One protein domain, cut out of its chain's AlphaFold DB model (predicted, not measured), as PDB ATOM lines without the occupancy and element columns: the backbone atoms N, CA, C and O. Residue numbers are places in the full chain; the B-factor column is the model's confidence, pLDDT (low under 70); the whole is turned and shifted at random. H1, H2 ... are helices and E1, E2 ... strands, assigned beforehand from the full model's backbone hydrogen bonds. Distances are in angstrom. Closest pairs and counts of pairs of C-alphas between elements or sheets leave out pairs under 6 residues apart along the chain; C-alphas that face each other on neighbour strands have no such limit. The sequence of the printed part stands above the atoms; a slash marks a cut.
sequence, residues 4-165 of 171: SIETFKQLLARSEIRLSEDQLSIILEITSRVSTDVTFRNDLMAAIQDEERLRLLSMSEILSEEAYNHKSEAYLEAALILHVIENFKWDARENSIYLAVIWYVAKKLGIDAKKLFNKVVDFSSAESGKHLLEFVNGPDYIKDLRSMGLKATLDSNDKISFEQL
ATOM      1  N   SER A   4     142.911 176.480 148.210       88.38
ATOM      2  CA  SER A   4     144.359 176.301 148.374       88.38
ATOM      3  C   SER A   4     144.767 174.834 148.556       88.38
ATOM      4  O   SER A   4     145.818 174.431 148.067       88.38
ATOM      5  N   ILE A   5     143.939 174.019 149.228       89.88
ATOM      6  CA  ILE A   5     144.206 172.579 149.405       89.88
ATOM      7  C   ILE A   5     144.128 171.877 148.052       89.88
ATOM      8  O   ILE A   5     145.006 171.093 147.711       89.88
ATOM      9  N   GLU A   6     143.107 172.189 147.257       89.81
ATOM     10  CA  GLU A   6     142.946 171.594 145.932       89.81
ATOM     11  C   GLU A   6     144.100 171.978 144.994       89.81
ATOM     12  O   GLU A   6     144.662 171.117 144.320       89.81
ATOM     13  N   THR A   7     144.536 173.242 145.015       90.19
ATOM     14  CA  THR A   7     145.728 173.682 144.274       90.19
ATOM     15  C   THR A   7     146.977 172.908 144.692       90.19
ATOM     16  O   THR A   7     147.737 172.466 143.831       90.19
ATOM     17  N   PHE A   8     147.180 172.689 145.994       91.56
ATOM     18  CA  PHE A   8     148.314 171.907 146.481       91.56
ATOM     19  C   PHE A   8     148.279 170.461 145.996       91.56
ATOM     20  O   PHE A   8     149.283 169.931 145.529       91.56
ATOM     21  N   LYS A   9     147.107 169.826 146.058       90.75
ATOM     22  CA  LYS A   9     146.921 168.455 145.579       90.75
ATOM     23  C   LYS A   9     147.176 168.343 144.080       90.75
ATOM     24  O   LYS A   9     147.833 167.409 143.635       90.75
ATOM     25  N   GLN A  10     146.736 169.321 143.291       89.38
ATOM     26  CA  GLN A  10     147.041 169.370 141.859       89.38
ATOM     27  C   GLN A  10     148.537 169.547 141.587       89.38
ATOM     28  O   GLN A  10     149.050 168.972 140.625       89.38
ATOM     29  N   LEU A  11     149.242 170.303 142.432       88.88
ATOM     30  CA  LEU A  11     150.696 170.423 142.371       88.88
ATOM     31  C   LEU A  11     151.360 169.075 142.672       88.88
ATOM     32  O   LEU A  11     152.163 168.615 141.865       88.88
ATOM     33  N   LEU A  12     150.966 168.397 143.755       86.75
ATOM     34  CA  LEU A  12     151.442 167.048 144.092       86.75
ATOM     35  C   LEU A  12     151.165 166.044 142.970       86.75
ATOM     36  O   LEU A  12     152.014 165.221 142.636       86.75
ATOM     37  N   ALA A  13     149.991 166.118 142.344       84.94
ATOM     38  CA  ALA A  13     149.608 165.243 141.242       84.94
ATOM     39  C   ALA A  13     150.519 165.406 140.009       84.94
ATOM     40  O   ALA A  13     150.692 164.452 139.246       84.94
ATOM     41  N   ARG A  14     151.112 166.592 139.833       77.88
ATOM     42  CA  ARG A  14     151.923 166.984 138.674       77.88
ATOM     43  C   ARG A  14     153.410 167.124 138.976       77.88
ATOM     44  O   ARG A  14     154.129 167.530 138.075       77.88
ATOM     45  N   SER A  15     153.861 166.868 140.205       63.06
ATOM     46  CA  SER A  15     155.243 167.136 140.606       63.06
ATOM     47  C   SER A  15     156.217 166.375 139.699       63.06
ATOM     48  O   SER A  15     156.312 165.148 139.768       63.06
ATOM     49  N   GLU A  16     156.878 167.118 138.813       64.69
ATOM     50  CA  GLU A  16     157.943 166.641 137.935       64.69
ATOM     51  C   GLU A  16     159.264 166.562 138.719       64.69
ATOM     52  O   GLU A  16     159.330 166.887 139.903       64.69
ATOM     53  N   ILE A  17     160.344 166.163 138.044       66.19
ATOM     54  CA  ILE A  17     161.702 166.110 138.615       66.19
ATOM     55  C   ILE A  17     162.174 167.503 139.091       66.19
ATOM     56  O   ILE A  17     163.081 167.598 139.911       66.19
ATOM     57  N   ARG A  18     161.567 168.595 138.599       76.88
ATOM     58  CA  ARG A  18     161.837 169.975 139.031       76.88
ATOM     59  C   ARG A  18     160.549 170.770 139.186       76.88
ATOM     60  O   ARG A  18     159.598 170.564 138.436       76.88
ATOM     61  N   LEU A  19     160.557 171.706 140.129       85.56
ATOM     62  CA  LEU A  19     159.457 172.636 140.370       85.56
ATOM     63  C   LEU A  19     159.729 173.965 139.660       85.56
ATOM     64  O   LEU A  19     160.857 174.455 139.655       85.56
ATOM     65  N   SER A  20     158.700 174.558 139.059       90.00
ATOM     66  CA  SER A  20     158.771 175.932 138.562       90.00
ATOM     67  C   SER A  20     158.763 176.940 139.717       90.00
ATOM     68  O   SER A  20     158.292 176.642 140.815       90.00
ATOM     69  N   GLU A  21     159.218 178.167 139.463       89.56
ATOM     70  CA  GLU A  21     159.177 179.267 140.445       89.56
ATOM     71  C   GLU A  21     157.760 179.526 140.991       89.56
ATOM     72  O   GLU A  21     157.572 179.761 142.188       89.56
ATOM     73  N   ASP A  22     156.739 179.407 140.137       90.94
ATOM     74  CA  ASP A  22     155.337 179.530 140.547       90.94
ATOM     75  C   ASP A  22     154.935 178.397 141.505       90.94
ATOM     76  O   ASP A  22     154.272 178.630 142.516       90.94
ATOM     77  N   GLN A  23     155.366 177.163 141.221       91.81
ATOM     78  CA  GLN A  23     155.111 176.013 142.091       91.81
ATOM     79  C   GLN A  23     155.827 176.161 143.439       91.81
ATOM     80  O   GLN A  23     155.218 175.909 144.479       91.81
ATOM     81  N   LEU A  24     157.082 176.617 143.436       93.38
ATOM     82  CA  LEU A  24     157.840 176.903 144.656       93.38
ATOM     83  C   LEU A  24     157.148 177.973 145.507       93.38
ATOM     84  O   LEU A  24     156.999 177.796 146.715       93.38
ATOM     85  N   SER A  25     156.661 179.042 144.877       94.19
ATOM     86  CA  SER A  25     155.935 180.118 145.560       94.19
ATOM     87  C   SER A  25     154.654 179.609 146.227       94.19
ATOM     88  O   SER A  25     154.406 179.906 147.397       94.19
ATOM     89  N   ILE A  26     153.880 178.773 145.526       94.12
ATOM     90  CA  ILE A  26     152.669 178.134 146.064       94.12
ATOM     91  C   ILE A  26     153.006 177.249 147.274       94.12
ATOM     92  O   ILE A  26     152.317 177.299 148.294       94.12
ATOM     93  N   ILE A  27     154.074 176.450 147.192       95.00
ATOM     94  CA  ILE A  27     154.503 175.583 148.297       95.00
ATOM     95  C   ILE A  27     154.907 176.415 149.518       95.00
ATOM     96  O   ILE A  27     154.500 176.091 150.636       95.00
ATOM     97  N   LEU A  28     155.674 177.489 149.326       96.50
ATOM     98  CA  LEU A  28     156.073 178.378 150.419       96.50
ATOM     99  C   LEU A  28     154.858 179.046 151.078       96.50
ATOM    100  O   LEU A  28     154.781 179.097 152.305       96.50
ATOM    101  N   GLU A  29     153.872 179.491 150.295       96.06
ATOM    102  CA  GLU A  29     152.624 180.050 150.829       96.06
ATOM    103  C   GLU A  29     151.867 179.020 151.685       96.06
ATOM    104  O   GLU A  29     151.462 179.299 152.818       96.06
ATOM    105  N   ILE A  30     151.700 177.804 151.165       95.81
ATOM    106  CA  ILE A  30     150.956 176.739 151.843       95.81
ATOM    107  C   ILE A  30     151.665 176.308 153.120       95.81
ATOM    108  O   ILE A  30     151.030 176.212 154.169       95.81
ATOM    109  N   THR A  31     152.973 176.074 153.057       96.25
ATOM    110  CA  THR A  31     153.758 175.667 154.229       96.25
ATOM    111  C   THR A  31     153.791 176.773 155.287       96.25
ATOM    112  O   THR A  31     153.618 176.482 156.470       96.25
ATOM    113  N   SER A  32     153.848 178.047 154.885       96.25
ATOM    114  CA  SER A  32     153.688 179.181 155.805       96.25
ATOM    115  C   SER A  32     152.304 179.236 156.465       96.25
ATOM    116  O   SER A  32     152.193 179.653 157.622       96.25
ATOM    117  N   ARG A  33     151.229 178.836 155.773       96.31
ATOM    118  CA  ARG A  33     149.904 178.696 156.406       96.31
ATOM    119  C   ARG A  33     149.853 177.508 157.356       96.31
ATOM    120  O   ARG A  33     149.279 177.631 158.429       96.31
ATOM    121  N   VAL A  34     150.470 176.380 157.012       96.19
ATOM    122  CA  VAL A  34     150.503 175.184 157.875       96.19
ATOM    123  C   VAL A  34     151.160 175.463 159.232       96.19
ATOM    124  O   VAL A  34     150.708 174.931 160.253       96.19
ATOM    125  N   SER A  35     152.195 176.305 159.268       94.50
ATOM    126  CA  SER A  35     152.886 176.662 160.514       94.50
ATOM    127  C   SER A  35     152.091 177.616 161.414       94.50
ATOM    128  O   SER A  35     152.333 177.658 162.618       94.50
ATOM    129  N   THR A  36     151.114 178.347 160.867       96.12
ATOM    130  CA  THR A  36     150.390 179.417 161.579       96.12
ATOM    131  C   THR A  36     148.904 179.130 161.808       96.12
ATOM    132  O   THR A  36     148.331 179.628 162.776       96.12
ATOM    133  N   ASP A  37     148.277 178.300 160.973       95.94
ATOM    134  CA  ASP A  37     146.850 177.975 161.013       95.94
ATOM    135  C   ASP A  37     146.644 176.476 161.284       95.94
ATOM    136  O   ASP A  37     146.788 175.616 160.411       95.94
ATOM    137  N   VAL A  38     146.288 176.165 162.535       94.62
ATOM    138  CA  VAL A  38     146.048 174.793 163.012       94.62
ATOM    139  C   VAL A  38     144.882 174.130 162.278       94.62
ATOM    140  O   VAL A  38     144.953 172.938 161.979       94.62
ATOM    141  N   THR A  39     143.822 174.881 161.975       95.31
ATOM    142  CA  THR A  39     142.642 174.347 161.283       95.31
ATOM    143  C   THR A  39     143.012 173.982 159.853       95.31
ATOM    144  O   THR A  39     142.785 172.850 159.436       95.31
ATOM    145  N   PHE A  40     143.675 174.894 159.136       96.06
ATOM    146  CA  PHE A  40     144.154 174.632 157.779       96.06
ATOM    147  C   PHE A  40     145.117 173.446 157.724       96.06
ATOM    148  O   PHE A  40     144.983 172.594 156.846       96.06
ATOM    149  N   ARG A  41     146.065 173.360 158.665       95.62
ATOM    150  CA  ARG A  41     146.986 172.224 158.766       95.62
ATOM    151  C   ARG A  41     146.233 170.904 158.907       95.62
ATOM    152  O   ARG A  41     146.509 169.976 158.154       95.62
ATOM    153  N   ASN A  42     145.287 170.824 159.841       94.69
ATOM    154  CA  ASN A  42     144.529 169.598 160.088       94.69
ATOM    155  C   ASN A  42     143.661 169.212 158.880       94.69
ATOM    156  O   ASN A  42     143.645 168.044 158.493       94.69
ATOM    157  N   ASP A  43     142.998 170.187 158.254       95.25
ATOM    158  CA  ASP A  43     142.202 169.975 157.041       95.25
ATOM    159  C   ASP A  43     143.071 169.471 155.882       95.25
ATOM    160  O   ASP A  43     142.687 168.542 155.169       95.25
ATOM    161  N   LEU A  44     144.260 170.055 155.704       95.12
ATOM    162  CA  LEU A  44     145.209 169.639 154.678       95.12
ATOM    163  C   LEU A  44     145.708 168.217 154.939       95.12
ATOM    164  O   LEU A  44     145.610 167.375 154.052       95.12
ATOM    165  N   MET A  45     146.171 167.919 156.155       94.56
ATOM    166  CA  MET A  45     146.626 166.577 156.548       94.56
ATOM    167  C   MET A  45     145.549 165.505 156.323       94.56
ATOM    168  O   MET A  45     145.870 164.384 155.925       94.56
ATOM    169  N   ALA A  46     144.276 165.837 156.565       93.62
ATOM    170  CA  ALA A  46     143.145 164.940 156.335       93.62
ATOM    171  C   ALA A  46     142.803 164.759 154.844       93.62
ATOM    172  O   ALA A  46     142.247 163.730 154.466       93.62
ATOM    173  N   ALA A  47     143.127 165.740 153.997       94.00
ATOM    174  CA  ALA A  47     142.851 165.704 152.562       94.00
ATOM    175  C   ALA A  47     143.901 164.928 151.742       94.00
ATOM    176  O   ALA A  47     143.603 164.566 150.597       94.00
ATOM    177  N   ILE A  48     145.095 164.697 152.301       93.06
ATOM    178  CA  ILE A  48     146.196 163.956 151.667       93.06
ATOM    179  C   ILE A  48     145.946 162.445 151.734       93.06
ATOM    180  O   ILE A  48     145.816 161.869 152.819       93.06
ATOM    181  N   GLN A  49     145.923 161.810 150.564       90.81
ATOM    182  CA  GLN A  49     145.806 160.362 150.381       90.81
ATOM    183  C   GLN A  49     147.178 159.677 150.406       90.81
ATOM    184  O   GLN A  49     148.213 160.331 150.288       90.81
ATOM    185  N   ASP A  50     147.201 158.356 150.567       86.12
ATOM    186  CA  ASP A  50     148.449 157.610 150.766       86.12
ATOM    187  C   ASP A  50     149.381 157.681 149.546       86.12
ATOM    188  O   ASP A  50     150.593 157.816 149.710       86.12
ATOM    189  N   GLU A  51     148.841 157.721 148.326       85.44
ATOM    190  CA  GLU A  51     149.621 157.890 147.092       85.44
ATOM    191  C   GLU A  51     150.302 159.266 146.998       85.44
ATOM    192  O   GLU A  51     151.315 159.428 146.311       85.44
ATOM    193  N   GLU A  52     149.749 160.270 147.678       90.56
ATOM    194  CA  GLU A  52     150.274 161.635 147.726       90.56
ATOM    195  C   GLU A  52     151.361 161.779 148.804       90.56
ATOM    196  O   GLU A  52     152.227 162.649 148.689       90.56
ATOM    197  N   ARG A  53     151.378 160.898 149.816       91.12
ATOM    198  CA  ARG A  53     152.366 160.919 150.911       91.12
ATOM    199  C   ARG A  53     153.786 160.701 150.419       91.12
ATOM    200  O   ARG A  53     154.670 161.480 150.761       91.12
ATOM    201  N   LEU A  54     154.006 159.705 149.561       89.19
ATOM    202  CA  LEU A  54     155.330 159.468 148.982       89.19
ATOM    203  C   LEU A  54     155.818 160.688 148.183       89.19
ATOM    204  O   LEU A  54     156.995 161.034 148.230       89.19
ATOM    205  N   ARG A  55     154.907 161.390 147.499       91.81
ATOM    206  CA  ARG A  55     155.250 162.591 146.723       91.81
ATOM    207  C   ARG A  55     155.653 163.760 147.611       91.81
ATOM    208  O   ARG A  55     156.537 164.517 147.228       91.81
ATOM    209  N   LEU A  56     155.053 163.892 148.797       94.56
ATOM    210  CA  LEU A  56     155.490 164.874 149.794       94.56
ATOM    211  C   LEU A  56     156.946 164.636 150.205       94.56
ATOM    212  O   LEU A  56     157.708 165.596 150.304       94.56
ATOM    213  N   LEU A  57     157.345 163.372 150.379       92.81
ATOM    214  CA  LEU A  57     158.728 163.018 150.700       92.81
ATOM    215  C   LEU A  57     159.679 163.367 149.551       92.81
ATOM    216  O   LEU A  57     160.645 164.093 149.766       92.81
ATOM    217  N   SER A  58     159.373 162.958 148.317       91.62
ATOM    218  CA  SER A  58     160.199 163.325 147.155       91.62
ATOM    219  C   SER A  58     160.290 164.844 146.963       91.62
ATOM    220  O   SER A  58     161.353 165.379 146.671       91.62
ATOM    221  N   MET A  59     159.198 165.572 147.195       94.56
ATOM    222  CA  MET A  59     159.193 167.030 147.118       94.56
ATOM    223  C   MET A  59     160.025 167.684 148.232       94.56
ATOM    224  O   MET A  59     160.597 168.748 148.010       94.56
ATOM    225  N   SER A  60     160.152 167.055 149.405       96.62
ATOM    226  CA  SER A  60     161.038 167.537 150.476       96.62
ATOM    227  C   SER A  60     162.520 167.482 150.080       96.62
ATOM    228  O   SER A  60     163.284 168.381 150.439       96.62
ATOM    229  N   GLU A  61     162.920 166.487 149.277       95.62
ATOM    230  CA  GLU A  61     164.261 166.419 148.687       95.62
ATOM    231  C   GLU A  61     164.477 167.570 147.708       95.62
ATOM    232  O   GLU A  61     165.437 168.320 147.867       95.62
ATOM    233  N   ILE A  62     163.536 167.782 146.779       95.31
ATOM    234  CA  ILE A  62     163.605 168.880 145.800       95.31
ATOM    235  C   ILE A  62     163.736 170.231 146.517       95.31
ATOM    236  O   ILE A  62     164.602 171.034 146.186       95.31
ATOM    237  N   LEU A  63     162.937 170.480 147.558       97.38
ATOM    238  CA  LEU A  63     163.052 171.709 148.351       97.38
ATOM    239  C   LEU A  63     164.397 171.818 149.083       97.38
ATOM    240  O   LEU A  63     164.909 172.919 149.267       97.38
ATOM    241  N   SER A  64     164.999 170.701 149.484       98.00
ATOM    242  CA  SER A  64     166.341 170.706 150.074       98.00
ATOM    243  C   SER A  64     167.415 171.058 149.042       98.00
ATOM    244  O   SER A  64     168.360 171.781 149.361       98.00
ATOM    245  N   GLU A  65     167.265 170.602 147.797       96.56
ATOM    246  CA  GLU A  65     168.115 171.037 146.685       96.56
ATOM    247  C   GLU A  65     167.954 172.541 146.437       96.56
ATOM    248  O   GLU A  65     168.948 173.274 146.408       96.56
ATOM    249  N   GLU A  66     166.714 173.036 146.368       96.81
ATOM    250  CA  GLU A  66     166.449 174.464 146.162       96.81
ATOM    251  C   GLU A  66     166.938 175.332 147.324       96.81
ATOM    252  O   GLU A  66     167.491 176.410 147.105       96.81
ATOM    253  N   ALA A  67     166.862 174.847 148.565       97.88
ATOM    254  CA  ALA A  67     167.474 175.515 149.707       97.88
ATOM    255  C   ALA A  67     168.972 175.745 149.507       97.88
ATOM    256  O   ALA A  67     169.478 176.841 149.766       97.88
ATOM    257  N   TYR A  68     169.690 174.721 149.041       97.62
ATOM    258  CA  TYR A  68     171.119 174.835 148.786       97.62
ATOM    259  C   TYR A  68     171.416 175.765 147.611       97.62
ATOM    260  O   TYR A  68     172.345 176.575 147.698       97.62
ATOM    261  N   ASN A  69     170.645 175.657 146.530       93.94
ATOM    262  CA  ASN A  69     170.853 176.420 145.303       93.94
ATOM    263  C   ASN A  69     170.563 177.915 145.518       93.94
ATOM    264  O   ASN A  69     171.350 178.763 145.100       93.94
ATOM    265  N   HIS A  70     169.496 178.236 146.253       94.88
ATOM    266  CA  HIS A  70     169.053 179.607 146.527       94.88
ATOM    267  C   HIS A  70     169.570 180.170 147.860       94.88
ATOM    268  O   HIS A  70     169.284 181.319 148.192       94.88
ATOM    269  N   LYS A  71     170.325 179.383 148.640       96.50
ATOM    270  CA  LYS A  71     170.825 179.747 149.982       96.50
ATOM    271  C   LYS A  71     169.705 180.193 150.932       96.50
ATOM    272  O   LYS A  71     169.860 181.157 151.677       96.50
ATOM    273  N   SER A  72     168.575 179.489 150.900       96.62
ATOM    274  CA  SER A  72     167.349 179.891 151.592       96.62
ATOM    275  C   SER A  72     166.922 178.868 152.643       96.62
ATOM    276  O   SER A  72     166.595 177.724 152.328       96.62
ATOM    277  N   GLU A  73     166.874 179.307 153.904       97.81
ATOM    278  CA  GLU A  73     166.341 178.520 155.026       97.81
ATOM    279  C   GLU A  73     164.846 178.215 154.853       97.81
ATOM    280  O   GLU A  73     164.389 177.152 155.272       97.81
ATOM    281  N   ALA A  74     164.095 179.094 154.180       97.81
ATOM    282  CA  ALA A  74     162.654 178.934 153.988       97.81
ATOM    283  C   ALA A  74     162.305 177.648 153.224       97.81
ATOM    284  O   ALA A  74     161.306 177.003 153.536       97.81
ATOM    285  N   TYR A  75     163.146 177.231 152.271       98.38
ATOM    286  CA  TYR A  75     162.940 175.967 151.565       98.38
ATOM    287  C   TYR A  75     163.205 174.747 152.461       98.38
ATOM    288  O   TYR A  75     162.477 173.763 152.357       98.38
ATOM    289  N   LEU A  76     164.165 174.807 153.397       98.38
ATOM    290  CA  LEU A  76     164.369 173.724 154.373       98.38
ATOM    291  C   LEU A  76     163.225 173.643 155.383       98.38
ATOM    292  O   LEU A  76     162.798 172.549 155.745       98.38
ATOM    293  N   GLU A  77     162.718 174.790 155.837       98.44
ATOM    294  CA  GLU A  77     161.539 174.831 156.701       98.44
ATOM    295  C   GLU A  77     160.322 174.239 155.983       98.44
ATOM    296  O   GLU A  77     159.644 173.375 156.538       98.44
ATOM    297  N   ALA A  78     160.092 174.626 154.726       98.31
ATOM    298  CA  ALA A  78     159.040 174.047 153.902       98.31
ATOM    299  C   ALA A  78     159.215 172.528 153.734       98.31
ATOM    300  O   ALA A  78     158.249 171.792 153.930       98.31
ATOM    301  N   ALA A  79     160.436 172.045 153.465       98.25
ATOM    302  CA  ALA A  79     160.744 170.617 153.366       98.25
ATOM    303  C   ALA A  79     160.376 169.853 154.651       98.25
ATOM    304  O   ALA A  79     159.712 168.819 154.589       98.25
ATOM    305  N   LEU A  80     160.717 170.392 155.826       98.38
ATOM    306  CA  LEU A  80     160.324 169.814 157.117       98.38
ATOM    307  C   LEU A  80     158.809 169.819 157.328       98.38
ATOM    308  O   LEU A  80     158.249 168.852 157.844       98.38
ATOM    309  N   ILE A  81     158.131 170.886 156.909       98.25
ATOM    310  CA  ILE A  81     156.674 170.989 157.005       98.25
ATOM    311  C   ILE A  81     155.989 169.932 156.132       98.25
ATOM    312  O   ILE A  81     154.951 169.410 156.539       98.25
ATOM    313  N   LEU A  82     156.569 169.532 154.995       97.69
ATOM    314  CA  LEU A  82     156.021 168.432 154.195       97.69
ATOM    315  C   LEU A  82     155.977 167.109 154.976       97.69
ATOM    316  O   LEU A  82     154.987 166.390 154.863       97.69
ATOM    317  N   HIS A  83     156.960 166.829 155.838       97.62
ATOM    318  CA  HIS A  83     156.911 165.673 156.746       97.62
ATOM    319  C   HIS A  83     155.828 165.808 157.825       97.62
ATOM    320  O   HIS A  83     155.243 164.814 158.252       97.62
ATOM    321  N   VAL A  84     155.528 167.031 158.270       96.88
ATOM    322  CA  VAL A  84     154.411 167.284 159.195       96.88
ATOM    323  C   VAL A  84     153.070 167.042 158.503       96.88
ATOM    324  O   VAL A  84     152.199 166.404 159.086       96.88
ATOM    325  N   ILE A  85     152.910 167.500 157.257       96.44
ATOM    326  CA  ILE A  85     151.700 167.262 156.455       96.44
ATOM    327  C   ILE A  85     151.522 165.761 156.181       96.44
ATOM    328  O   ILE A  85     150.423 165.221 156.309       96.44
ATOM    329  N   GLU A  86     152.611 165.083 155.819       95.69
ATOM    330  CA  GLU A  86     152.646 163.641 155.570       95.69
ATOM    331  C   GLU A  86     152.378 162.828 156.853       95.69
ATOM    332  O   GLU A  86     151.745 161.771 156.792       95.69
ATOM    333  N   ASN A  87     152.741 163.381 158.014       95.00
ATOM    334  CA  ASN A  87     152.524 162.848 159.361       95.00
ATOM    335  C   ASN A  87     153.197 161.490 159.629       95.00
ATOM    336  O   ASN A  87     152.717 160.738 160.471       95.00
ATOM    337  N   PHE A  88     154.302 161.173 158.948       93.94
ATOM    338  CA  PHE A  88     155.054 159.921 159.117       93.94
ATOM    339  C   PHE A  88     154.190 158.664 158.911       93.94
ATOM    340  O   PHE A  88     154.415 157.630 159.540       93.94
ATOM    341  N   LYS A  89     153.172 158.756 158.047       91.56
ATOM    342  CA  LYS A  89     152.174 157.703 157.809       91.56
ATOM    343  C   LYS A  89     152.557 156.741 156.688       91.56
ATOM    344  O   LYS A  89     151.996 155.652 156.639       91.56
ATOM    345  N   TRP A  90     153.465 157.127 155.794       88.31
ATOM    346  CA  TRP A  90     153.954 156.276 154.712       88.31
ATOM    347  C   TRP A  90     154.906 155.194 155.241       88.31
ATOM    348  O   TRP A  90     154.528 154.033 155.372       88.31
ATOM    349  N   ASP A  91     156.133 155.584 155.582       87.75
ATOM    350  CA  ASP A  91     157.118 154.754 156.272       87.75
ATOM    351  C   ASP A  91     158.108 155.680 156.985       87.75
ATOM    352  O   ASP A  91     158.891 156.387 156.351       87.75
ATOM    353  N   ALA A  92     158.118 155.656 158.318       86.31
ATOM    354  CA  ALA A  92     159.006 156.499 159.117       86.31
ATOM    355  C   ALA A  92     160.508 156.290 158.809       86.31
ATOM    356  O   ALA A  92     161.332 157.175 159.072       86.31
ATOM    357  N   ARG A  93     160.891 155.134 158.246       88.81
ATOM    358  CA  ARG A  93     162.266 154.871 157.796       88.81
ATOM    359  C   ARG A  93     162.609 155.685 156.556       88.81
ATOM    360  O   ARG A  93     163.691 156.261 156.515       88.81
ATOM    361  N   GLU A  94     161.682 155.782 155.605       91.56
ATOM    362  CA  GLU A  94     161.829 156.642 154.429       91.56
ATOM    363  C   GLU A  94     161.954 158.101 154.868       91.56
ATOM    364  O   GLU A  94     162.904 158.771 154.476       91.56
ATOM    365  N   ASN A  95     161.099 158.576 155.786       95.62
ATOM    366  CA  ASN A  95     161.226 159.930 156.334       95.62
ATOM    367  C   ASN A  95     162.638 160.202 156.874       95.62
ATOM    368  O   ASN A  95     163.182 161.271 156.628       95.62
ATOM    369  N   SER A  96     163.264 159.243 157.562       95.50
ATOM    370  CA  SER A  96     164.618 159.425 158.107       95.50
ATOM    371  C   SER A  96     165.675 159.679 157.023       95.50
ATOM    372  O   SER A  96     166.595 160.464 157.253       95.50
ATOM    373  N   ILE A  97     165.532 159.071 155.840       95.81
ATOM    374  CA  ILE A  97     166.425 159.289 154.692       95.81
ATOM    375  C   ILE A  97     166.321 160.747 154.220       95.81
ATOM    376  O   ILE A  97     167.331 161.449 154.136       95.81
ATOM    377  N   TYR A  98     165.101 161.238 153.996       96.88
ATOM    378  CA  TYR A  98     164.851 162.617 153.558       96.88
ATOM    379  C   TYR A  98     165.191 163.660 154.641       96.88
ATOM    380  O   TYR A  98     165.762 164.711 154.350       96.88
ATOM    381  N   LEU A  99     164.958 163.355 155.921       98.00
ATOM    382  CA  LEU A  99     165.393 164.213 157.027       98.00
ATOM    383  C   LEU A  99     166.927 164.324 157.093       98.00
ATOM    384  O   LEU A  99     167.448 165.390 157.433       98.00
ATOM    385  N   ALA A 100     167.670 163.269 156.732       98.00
ATOM    386  CA  ALA A 100     169.131 163.325 156.618       98.00
ATOM    387  C   ALA A 100     169.592 164.253 155.484       98.00
ATOM    388  O   ALA A 100     170.595 164.953 155.648       98.00
ATOM    389  N   VAL A 101     168.839 164.327 154.382       98.25
ATOM    390  CA  VAL A 101     169.060 165.300 153.302       98.25
ATOM    391  C   VAL A 101     168.901 166.731 153.813       98.25
ATOM    392  O   VAL A 101     169.841 167.525 153.706       98.25
ATOM    393  N   ILE A 102     167.777 167.041 154.461       98.50
ATOM    394  CA  ILE A 102     167.514 168.368 155.042       98.50
ATOM    395  C   ILE A 102     168.617 168.749 156.038       98.50
ATOM    396  O   ILE A 102     169.170 169.850 155.990       98.50
ATOM    397  N   TRP A 103     168.983 167.823 156.927       98.62
ATOM    398  CA  TRP A 103     170.030 168.033 157.924       98.62
ATOM    399  C   TRP A 103     171.398 168.309 157.292       98.62
ATOM    400  O   TRP A 103     172.126 169.208 157.727       98.62
ATOM    401  N   TYR A 104     171.758 167.547 156.258       98.38
ATOM    402  CA  TYR A 104     172.992 167.749 155.513       98.38
ATOM    403  C   TYR A 104     173.030 169.134 154.861       98.38
ATOM    404  O   TYR A 104     174.029 169.846 155.007       98.38
ATOM    405  N   VAL A 105     171.950 169.544 154.188       98.50
ATOM    406  CA  VAL A 105     171.881 170.854 153.529       98.50
ATOM    407  C   VAL A 105     171.947 171.988 154.549       98.50
ATOM    408  O   VAL A 105     172.740 172.911 154.362       98.50
ATOM    409  N   ALA A 106     171.217 171.895 155.664       98.38
ATOM    410  CA  ALA A 106     171.292 172.876 156.748       98.38
ATOM    411  C   ALA A 106     172.741 173.076 157.225       98.38
ATOM    412  O   ALA A 106     173.239 174.203 157.263       98.38
ATOM    413  N   LYS A 107     173.466 171.976 157.482       97.69
ATOM    414  CA  LYS A 107     174.888 172.025 157.857       97.69
ATOM    415  C   LYS A 107     175.761 172.661 156.778       97.69
ATOM    416  O   LYS A 107     176.660 173.432 157.107       97.69
ATOM    417  N   LYS A 108     175.520 172.355 155.500       97.56
ATOM    418  CA  LYS A 108     176.272 172.944 154.380       97.56
ATOM    419  C   LYS A 108     176.047 174.443 154.226       97.56
ATOM    420  O   LYS A 108     176.965 175.136 153.801       97.56
ATOM    421  N   LEU A 109     174.866 174.930 154.588       97.56
ATOM    422  CA  LEU A 109     174.525 176.350 154.577       97.56
ATOM    423  C   LEU A 109     174.930 177.087 155.863       97.56
ATOM    424  O   LEU A 109     174.776 178.302 155.933       97.56
ATOM    425  N   GLY A 110     175.451 176.384 156.875       97.81
ATOM    426  CA  GLY A 110     175.771 176.976 158.178       97.81
ATOM    427  C   GLY A 110     174.536 177.314 159.022       97.81
ATOM    428  O   GLY A 110     174.638 178.097 159.963       97.81
ATOM    429  N   ILE A 111     173.380 176.730 158.698       97.94
ATOM    430  CA  ILE A 111     172.129 176.877 159.446       97.94
ATOM    431  C   ILE A 111     172.151 175.914 160.641       97.94
ATOM    432  O   ILE A 111     172.576 174.760 160.525       97.94
ATOM    433  N   ASP A 112     171.661 176.367 161.797       98.00
ATOM    434  CA  ASP A 112     171.474 175.508 162.970       98.00
ATOM    435  C   ASP A 112     170.316 174.529 162.725       98.00
ATOM    436  O   ASP A 112     169.148 174.817 162.996       98.00
ATOM    437  N   ALA A 113     170.663 173.349 162.210       97.31
ATOM    438  CA  ALA A 113     169.712 172.289 161.901       97.31
ATOM    439  C   ALA A 113     168.859 171.896 163.119       97.31
ATOM    440  O   ALA A 113     167.667 171.637 162.980       97.31
ATOM    441  N   LYS A 114     169.429 171.891 164.332       97.12
ATOM    442  CA  LYS A 114     168.679 171.522 165.539       97.12
ATOM    443  C   LYS A 114     167.610 172.564 165.850       97.12
ATOM    444  O   LYS A 114     166.469 172.203 166.134       97.12
ATOM    445  N   LYS A 115     167.965 173.848 165.775       97.75
ATOM    446  CA  LYS A 115     167.011 174.948 165.959       97.75
ATOM    447  C   LYS A 115     165.907 174.921 164.900       97.75
ATOM    448  O   LYS A 115     164.744 175.085 165.254       97.75
ATOM    449  N   LEU A 116     166.264 174.671 163.641       97.81
ATOM    450  CA  LEU A 116     165.312 174.584 162.534       97.81
ATOM    451  C   LEU A 116     164.282 173.462 162.746       97.81
ATOM    452  O   LEU A 116     163.083 173.701 162.639       97.81
ATOM    453  N   PHE A 117     164.726 172.257 163.108       98.12
ATOM    454  CA  PHE A 117     163.809 171.147 163.384       98.12
ATOM    455  C   PHE A 117     162.913 171.435 164.593       98.12
ATOM    456  O   PHE A 117     161.707 171.210 164.523       98.12
ATOM    457  N   ASN A 118     163.473 171.971 165.683       97.19
ATOM    458  CA  ASN A 118     162.694 172.305 166.879       97.19
ATOM    459  C   ASN A 118     161.597 173.340 166.587       97.19
ATOM    460  O   ASN A 118     160.488 173.196 167.087       97.19
ATOM    461  N   LYS A 119     161.866 174.323 165.716       96.75
ATOM    462  CA  LYS A 119     160.854 175.292 165.265       96.75
ATOM    463  C   LYS A 119     159.639 174.603 164.633       96.75
ATOM    464  O   LYS A 119     158.509 175.016 164.865       96.75
ATOM    465  N   VAL A 120     159.865 173.557 163.835       97.25
ATOM    466  CA  VAL A 120     158.785 172.804 163.175       97.25
ATOM    467  C   VAL A 120     158.060 171.869 164.147       97.25
ATOM    468  O   VAL A 120     156.850 171.676 164.034       97.25
ATOM    469  N   VAL A 121     158.770 171.337 165.146       97.06
ATOM    470  CA  VAL A 121     158.170 170.526 166.217       97.06
ATOM    471  C   VAL A 121     157.080 171.304 166.962       97.06
ATOM    472  O   VAL A 121     156.021 170.732 167.217       97.06
ATOM    473  N   ASP A 122     157.291 172.596 167.235       95.12
ATOM    474  CA  ASP A 122     156.400 173.433 168.059       95.12
ATOM    475  C   ASP A 122     154.945 173.502 167.562       95.12
ATOM    476  O   ASP A 122     154.024 173.677 168.360       95.12
ATOM    477  N   PHE A 123     154.715 173.347 166.254       94.50
ATOM    478  CA  PHE A 123     153.369 173.338 165.669       94.50
ATOM    479  C   PHE A 123     152.971 171.989 165.059       94.50
ATOM    480  O   PHE A 123     151.878 171.864 164.505       94.50
ATOM    481  N   SER A 124     153.829 170.977 165.134       95.88
ATOM    482  CA  SER A 124     153.541 169.651 164.591       95.88
ATOM    483  C   SER A 124     152.495 168.891 165.420       95.88
ATOM    484  O   SER A 124     152.173 169.253 166.554       95.88
ATOM    485  N   SER A 125     151.929 167.822 164.851       94.62
ATOM    486  CA  SER A 125     151.138 166.868 165.635       94.62
ATOM    487  C   SER A 125     152.031 166.171 166.673       94.62
ATOM    488  O   SER A 125     153.250 166.110 166.512       94.62
ATOM    489  N   ALA A 126     151.444 165.585 167.722       94.62
ATOM    490  CA  ALA A 126     152.222 164.845 168.723       94.62
ATOM    491  C   ALA A 126     153.046 163.694 168.105       94.62
ATOM    492  O   ALA A 126     154.153 163.408 168.559       94.62
ATOM    493  N   GLU A 127     152.518 163.056 167.059       92.81
ATOM    494  CA  GLU A 127     153.172 161.963 166.337       92.81
ATOM    495  C   GLU A 127     154.346 162.461 165.484       92.81
ATOM    496  O   GLU A 127     155.472 161.995 165.660       92.81
ATOM    497  N   SER A 128     154.123 163.470 164.633       95.06
ATOM    498  CA  SER A 128     155.192 164.090 163.843       95.06
ATOM    499  C   SER A 128     156.282 164.688 164.726       95.06
ATOM    500  O   SER A 128     157.466 164.488 164.466       95.06
ATOM    501  N   GLY A 129     155.891 165.394 165.788       96.81
ATOM    502  CA  GLY A 129     156.818 166.018 166.725       96.81
ATOM    503  C   GLY A 129     157.703 164.992 167.418       96.81
ATOM    504  O   GLY A 129     158.912 165.198 167.525       96.81
ATOM    505  N   LYS A 130     157.134 163.846 167.814       96.81
ATOM    506  CA  LYS A 130     157.904 162.727 168.365       96.81
ATOM    507  C   LYS A 130     158.965 162.244 167.374       96.81
ATOM    508  O   LYS A 130     160.131 162.180 167.750       96.81
ATOM    509  N   HIS A 131     158.600 161.954 166.125       97.06
ATOM    510  CA  HIS A 131     159.556 161.459 165.128       97.06
ATOM    511  C   HIS A 131     160.641 162.481 164.767       97.06
ATOM    512  O   HIS A 131     161.815 162.125 164.668       97.06
ATOM    513  N   LEU A 132     160.281 163.761 164.633       97.69
ATOM    514  CA  LEU A 132     161.250 164.834 164.406       97.69
ATOM    515  C   LEU A 132     162.240 164.951 165.576       97.69
ATOM    516  O   LEU A 132     163.449 165.029 165.355       97.69
ATOM    517  N   LEU A 133     161.757 164.911 166.821       97.38
ATOM    518  CA  LEU A 133     162.615 164.952 168.007       97.38
ATOM    519  C   LEU A 133     163.494 163.705 168.139       97.38
ATOM    520  O   LEU A 133     164.654 163.825 168.537       97.38
ATOM    521  N   GLU A 134     162.971 162.522 167.815       96.75
ATOM    522  CA  GLU A 134     163.742 161.277 167.776       96.75
ATOM    523  C   GLU A 134     164.869 161.360 166.744       96.75
ATOM    524  O   GLU A 134     166.003 161.003 167.057       96.75
ATOM    525  N   PHE A 135     164.601 161.903 165.554       97.50
ATOM    526  CA  PHE A 135     165.632 162.126 164.544       97.50
ATOM    527  C   PHE A 135     166.708 163.102 165.045       97.50
ATOM    528  O   PHE A 135     167.899 162.788 165.018       97.50
ATOM    529  N   VAL A 136     166.301 164.265 165.568       97.06
ATOM    530  CA  VAL A 136     167.211 165.312 166.069       97.06
ATOM    531  C   VAL A 136     168.107 164.804 167.197       97.06
ATOM    532  O   VAL A 136     169.315 165.047 167.183       97.06
ATOM    533  N   ASN A 137     167.528 164.108 168.178       96.88
ATOM    534  CA  ASN A 137     168.242 163.629 169.364       96.88
ATOM    535  C   ASN A 137     168.859 162.239 169.180       96.88
ATOM    536  O   ASN A 137     169.589 161.772 170.054       96.88
ATOM    537  N   GLY A 138     168.571 161.580 168.060       94.75
ATOM    538  CA  GLY A 138     169.106 160.272 167.741       94.75
ATOM    539  C   GLY A 138     170.615 160.297 167.482       94.75
ATOM    540  O   GLY A 138     171.261 161.348 167.544       94.75
ATOM    541  N   PRO A 139     171.205 159.140 167.168       95.75
ATOM    542  CA  PRO A 139     172.632 159.028 166.883       95.75
ATOM    543  C   PRO A 139     173.042 159.802 165.615       95.75
ATOM    544  O   PRO A 139     172.210 160.198 164.802       95.75
ATOM    545  N   ASP A 140     174.337 160.043 165.418       94.44
ATOM    546  CA  ASP A 140     174.803 160.811 164.251       94.44
ATOM    547  C   ASP A 140     174.679 160.045 162.932       94.44
ATOM    548  O   ASP A 140     174.457 160.664 161.894       94.44
ATOM    549  N   TYR A 141     174.748 158.710 162.960       94.75
ATOM    550  CA  TYR A 141     174.646 157.906 161.739       94.75
ATOM    551  C   TYR A 141     173.279 158.045 161.061       94.75
ATOM    552  O   TYR A 141     173.205 157.934 159.845       94.75
ATOM    553  N   ILE A 142     172.198 158.336 161.802       94.88
ATOM    554  CA  ILE A 142     170.895 158.560 161.157       94.88
ATOM    555  C   ILE A 142     170.811 159.902 160.422       94.88
ATOM    556  O   ILE A 142     169.898 160.119 159.640       94.88
ATOM    557  N   LYS A 143     171.771 160.799 160.661       96.56
ATOM    558  CA  LYS A 143     171.851 162.129 160.043       96.56
ATOM    559  C   LYS A 143     172.934 162.208 158.966       96.56
ATOM    560  O   LYS A 143     173.186 163.280 158.417       96.56
ATOM    561  N   ASP A 144     173.625 161.099 158.719       95.44
ATOM    562  CA  ASP A 144     174.695 160.984 157.743       95.44
ATOM    563  C   ASP A 144     174.155 160.394 156.433       95.44
ATOM    564  O   ASP A 144     173.588 159.301 156.417       95.44
ATOM    565  N   LEU A 145     174.366 161.101 155.319       95.50
ATOM    566  CA  LEU A 145     173.858 160.685 154.007       95.50
ATOM    567  C   LEU A 145     174.356 159.300 153.595       95.50
ATOM    568  O   LEU A 145     173.579 158.493 153.093       95.50
ATOM    569  N   ARG A 146     175.641 158.998 153.817       93.69
ATOM    570  CA  ARG A 146     176.222 157.718 153.383       93.69
ATOM    571  C   ARG A 146     175.623 156.548 154.146       93.69
ATOM    572  O   ARG A 146     175.374 155.503 153.553       93.69
ATOM    573  N   SER A 147     175.376 156.737 155.438       93.50
ATOM    574  CA  SER A 147     174.688 155.772 156.299       93.50
ATOM    575  C   SER A 147     173.242 155.531 155.853       93.50
ATOM    576  O   SER A 147     172.735 154.425 156.018       93.50
ATOM    577  N   MET A 148     172.619 156.526 155.213       93.62
ATOM    578  CA  MET A 148     171.314 156.424 154.548       93.62
ATOM    579  C   MET A 148     171.388 155.917 153.101       93.62
ATOM    580  O   MET A 148     170.385 155.904 152.397       93.62
ATOM    581  N   GLY A 149     172.563 155.484 152.634       93.44
ATOM    582  CA  GLY A 149     172.728 154.988 151.269       93.44
ATOM    583  C   GLY A 149     172.671 156.086 150.207       93.44
ATOM    584  O   GLY A 149     172.422 155.781 149.046       93.44
ATOM    585  N   LEU A 150     172.926 157.343 150.574       95.44
ATOM    586  CA  LEU A 150     172.923 158.492 149.674       95.44
ATOM    587  C   LEU A 150     174.311 159.129 149.549       95.44
ATOM    588  O   LEU A 150     175.167 159.053 150.438       95.44
ATOM    589  N   LYS A 151     174.524 159.828 148.436       95.62
ATOM    590  CA  LYS A 151     175.607 160.800 148.270       95.62
ATOM    591  C   LYS A 151     175.044 162.100 147.706       95.62
ATOM    592  O   LYS A 151     174.180 162.078 146.839       95.62
ATOM    593  N   ALA A 152     175.581 163.218 148.177       96.44
ATOM    594  CA  ALA A 152     175.393 164.501 147.517       96.44
ATOM    595  C   ALA A 152     176.348 164.602 146.320       96.44
ATOM    596  O   ALA A 152     177.541 164.304 146.454       96.44
ATOM    597  N   THR A 153     175.838 165.047 145.179       95.50
ATOM    598  CA  THR A 153     176.608 165.386 143.981       95.50
ATOM    599  C   THR A 153     176.417 166.863 143.650       95.50
ATOM    600  O   THR A 153     175.401 167.457 143.999       95.50
ATOM    601  N   LEU A 154     177.442 167.478 143.060       94.88
ATOM    602  CA  LEU A 154     177.393 168.850 142.562       94.88
ATOM    603  C   LEU A 154     177.603 168.810 141.051       94.88
ATOM    604  O   LEU A 154     178.498 168.099 140.580       94.88
ATOM    605  N   ASP A 155     176.781 169.541 140.307       92.56
ATOM    606  CA  ASP A 155     176.957 169.706 138.865       92.56
ATOM    607  C   ASP A 155     178.016 170.779 138.539       92.56
ATOM    608  O   ASP A 155     178.646 171.367 139.419       92.56
ATOM    609  N   SER A 156     178.230 171.052 137.248       91.25
ATOM    610  CA  SER A 156     179.187 172.074 136.795       91.25
ATOM    611  C   SER A 156     178.814 173.513 137.181       91.25
ATOM    612  O   SER A 156     179.617 174.415 136.962       91.25
ATOM    613  N   ASN A 157     177.604 173.738 137.696       91.94
ATOM    614  CA  ASN A 157     177.077 175.035 138.115       91.94
ATOM    615  C   ASN A 157     176.909 175.114 139.642       91.94
ATOM    616  O   ASN A 157     176.142 175.949 140.123       91.94
ATOM    617  N   ASP A 158     177.571 174.228 140.394       91.88
ATOM    618  CA  ASP A 158     177.453 174.100 141.849       91.88
ATOM    619  C   ASP A 158     176.021 173.826 142.345       91.88
ATOM    620  O   ASP A 158     175.705 174.083 143.512       91.88
ATOM    621  N   LYS A 159     175.144 173.274 141.494       92.88
ATOM    622  CA  LYS A 159     173.824 172.807 141.929       92.88
ATOM    623  C   LYS A 159     173.942 171.445 142.579       92.88
ATOM    624  O   LYS A 159     174.626 170.568 142.053       92.88
ATOM    625  N   ILE A 160     173.272 171.277 143.714       95.06
ATOM    626  CA  ILE A 160     173.273 170.010 144.442       95.06
ATOM    627  C   ILE A 160     172.169 169.083 143.942       95.06
ATOM    628  O   ILE A 160     171.072 169.537 143.630       95.06
ATOM    629  N   SER A 161     172.469 167.789 143.934       94.06
ATOM    630  CA  SER A 161     171.476 166.722 143.856       94.06
ATOM    631  C   SER A 161     171.859 165.544 144.748       94.06
ATOM    632  O   SER A 161     173.015 165.431 145.179       94.06
ATOM    633  N   PHE A 162     170.907 164.652 145.015       94.75
ATOM    634  CA  PHE A 162     171.132 163.455 145.826       94.75
ATOM    635  C   PHE A 162     170.962 162.179 145.001       94.75
ATOM    636  O   PHE A 162     170.008 162.002 144.254       94.75
ATOM    637  N   GLU A 163     171.928 161.271 145.121       93.62
ATOM    638  CA  GLU A 163     171.946 160.015 144.371       93.62
ATOM    639  C   GLU A 163     172.050 158.826 145.322       93.62
ATOM    640  O   GLU A 163     172.854 158.833 146.264       93.62
ATOM    641  N   GLN A 164     171.303 157.760 145.023       92.00
ATOM    642  CA  GLN A 164     171.461 156.486 145.716       92.00
ATOM    643  C   GLN A 164     172.838 155.884 145.439       92.00
ATOM    644  O   GLN A 164     173.307 155.784 144.300       92.00
ATOM    645  N   LEU A 165     173.493 155.448 146.508       90.12
ATOM    646  CA  LEU A 165     174.714 154.672 146.426       90.12
ATOM    647  C   LEU A 165     174.399 153.279 145.872       90.12
ATOM    648  O   LEU A 165     173.379 152.683 146.226       90.12
TER     649      LEU A 165
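Overview. This is residues 4 to 165 of the 171 residues of an uncharacterized protein of Niastella caeni (UniProt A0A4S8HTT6). What does the domain look like? Three long helices, H4, H5 and H6, stand side by side as an up-and-down bundle, each running against the one before it, and make the core. H1, H2 and H3 cover one side of this core, the helical hairpin of H7 and H8 packs on H5 through H7, the short H9 packs on H6, and a small hairpin of strands E1 and E2 packs on H4 through E2. What is it made of, and how large is it? The printed part has 162 residues, with nine named helices followed along the chain by two named strands, antiparallel neighbours in one sheet, and the class is mostly helix. It is compact and rounded, with a radius of gyration of the C-alphas of 14.5 A and spans of 38 by 33 by 26 A.

Arrangement. Where do the first helices stand? H1, residues 4 to 14, touches residues 23 to 30 alone of H2, residues 21 to 36, at a steep tilt of 46 degrees, opposite ways, the closest C-alphas being those of Leu 11 and Gln 23, 7.1 A. H2 touches H5, residues 73 to 86, at a steep tilt of 67 degrees, with the C-alphas of Thr 31 and Ala 78 closest at 5.5 A. H3, residues 38 to 47, touches H2 only at the corner and touches residues 85 to 86 alone of H5, with the C-alphas of Met 45 and Ile 85 closest at 5.1 A. How is the bundle arranged? H4, residues 50 to 70, and H5 form a helical hairpin at a shallow tilt of 8 degrees, with the C-alphas of Ser 60 and Ala 79 closest at 4.2 A. H5 and H6, residues 92 to 109, form another at 8 degrees, with the C-alphas of Leu 76 and Ile 102 closest at 6.2 A. H4 and H6 touch and run the same way at a shallow tilt of 10 degrees, with the C-alphas of Ser 64 and Ile 102 closest at 5.6 A. What comes after the bundle? H7, residues 113 to 121, and H8, residues 126 to 137, form a helical hairpin at a shallow tilt of 11 degrees, with the C-alphas of Val 121 and Gly 129 closest at 4.7 A. H7 touches residues 77 to 81 alone of H5, with the C-alphas of Ile 81 and Val 120 closest at 6.8 A. H9, residues 140 to 143, touches residues 96 to 104 alone of H6, with the C-alphas of Ala 100 and Lys 143 closest at 4.5 A. How do the strands pair, and what do the backbones show? E1, residues 150 to 154, and E2, residues 160 to 164, form an antiparallel hairpin, with N 151 and O 163 at 2.9 A and N 153 and O 161 at 2.8 A, both within hydrogen-bond range. The closest C-alphas of H4 and E2 are those of Glu 65 and Ile 160, 5.7 A. Every O i to N i+4 pair is within range in H1, H3, H6, H7 and H8, against 11 of 12 in H2, 15 of 17 in H4 and 9 of 10 in H5, while H9 is too short for such a pair.

Along the chain. Where does the first helix begin? H1 begins at C-alpha 4, (144.359, 176.301, 148.374). How long are the longer elements? From first to last C-alpha H2 measures 22.9 A, H4 30.4 A, H5 20.2 A, H6 25.6 A and H8 16.1 A. Where does the last strand end? E2 ends at C-alpha 164, (171.461, 156.486, 145.716).

Size, cuts and confidence. How far does it reach? The two C-alphas farthest apart are those of Thr 39 and Ser 156, 44.0 A. Are there cuts or long links? The printed part has no cut, and no link is long. Where is the confidence low? The mean pLDDT of the printed part is 93.9, and residues 15 to 17 are under 70.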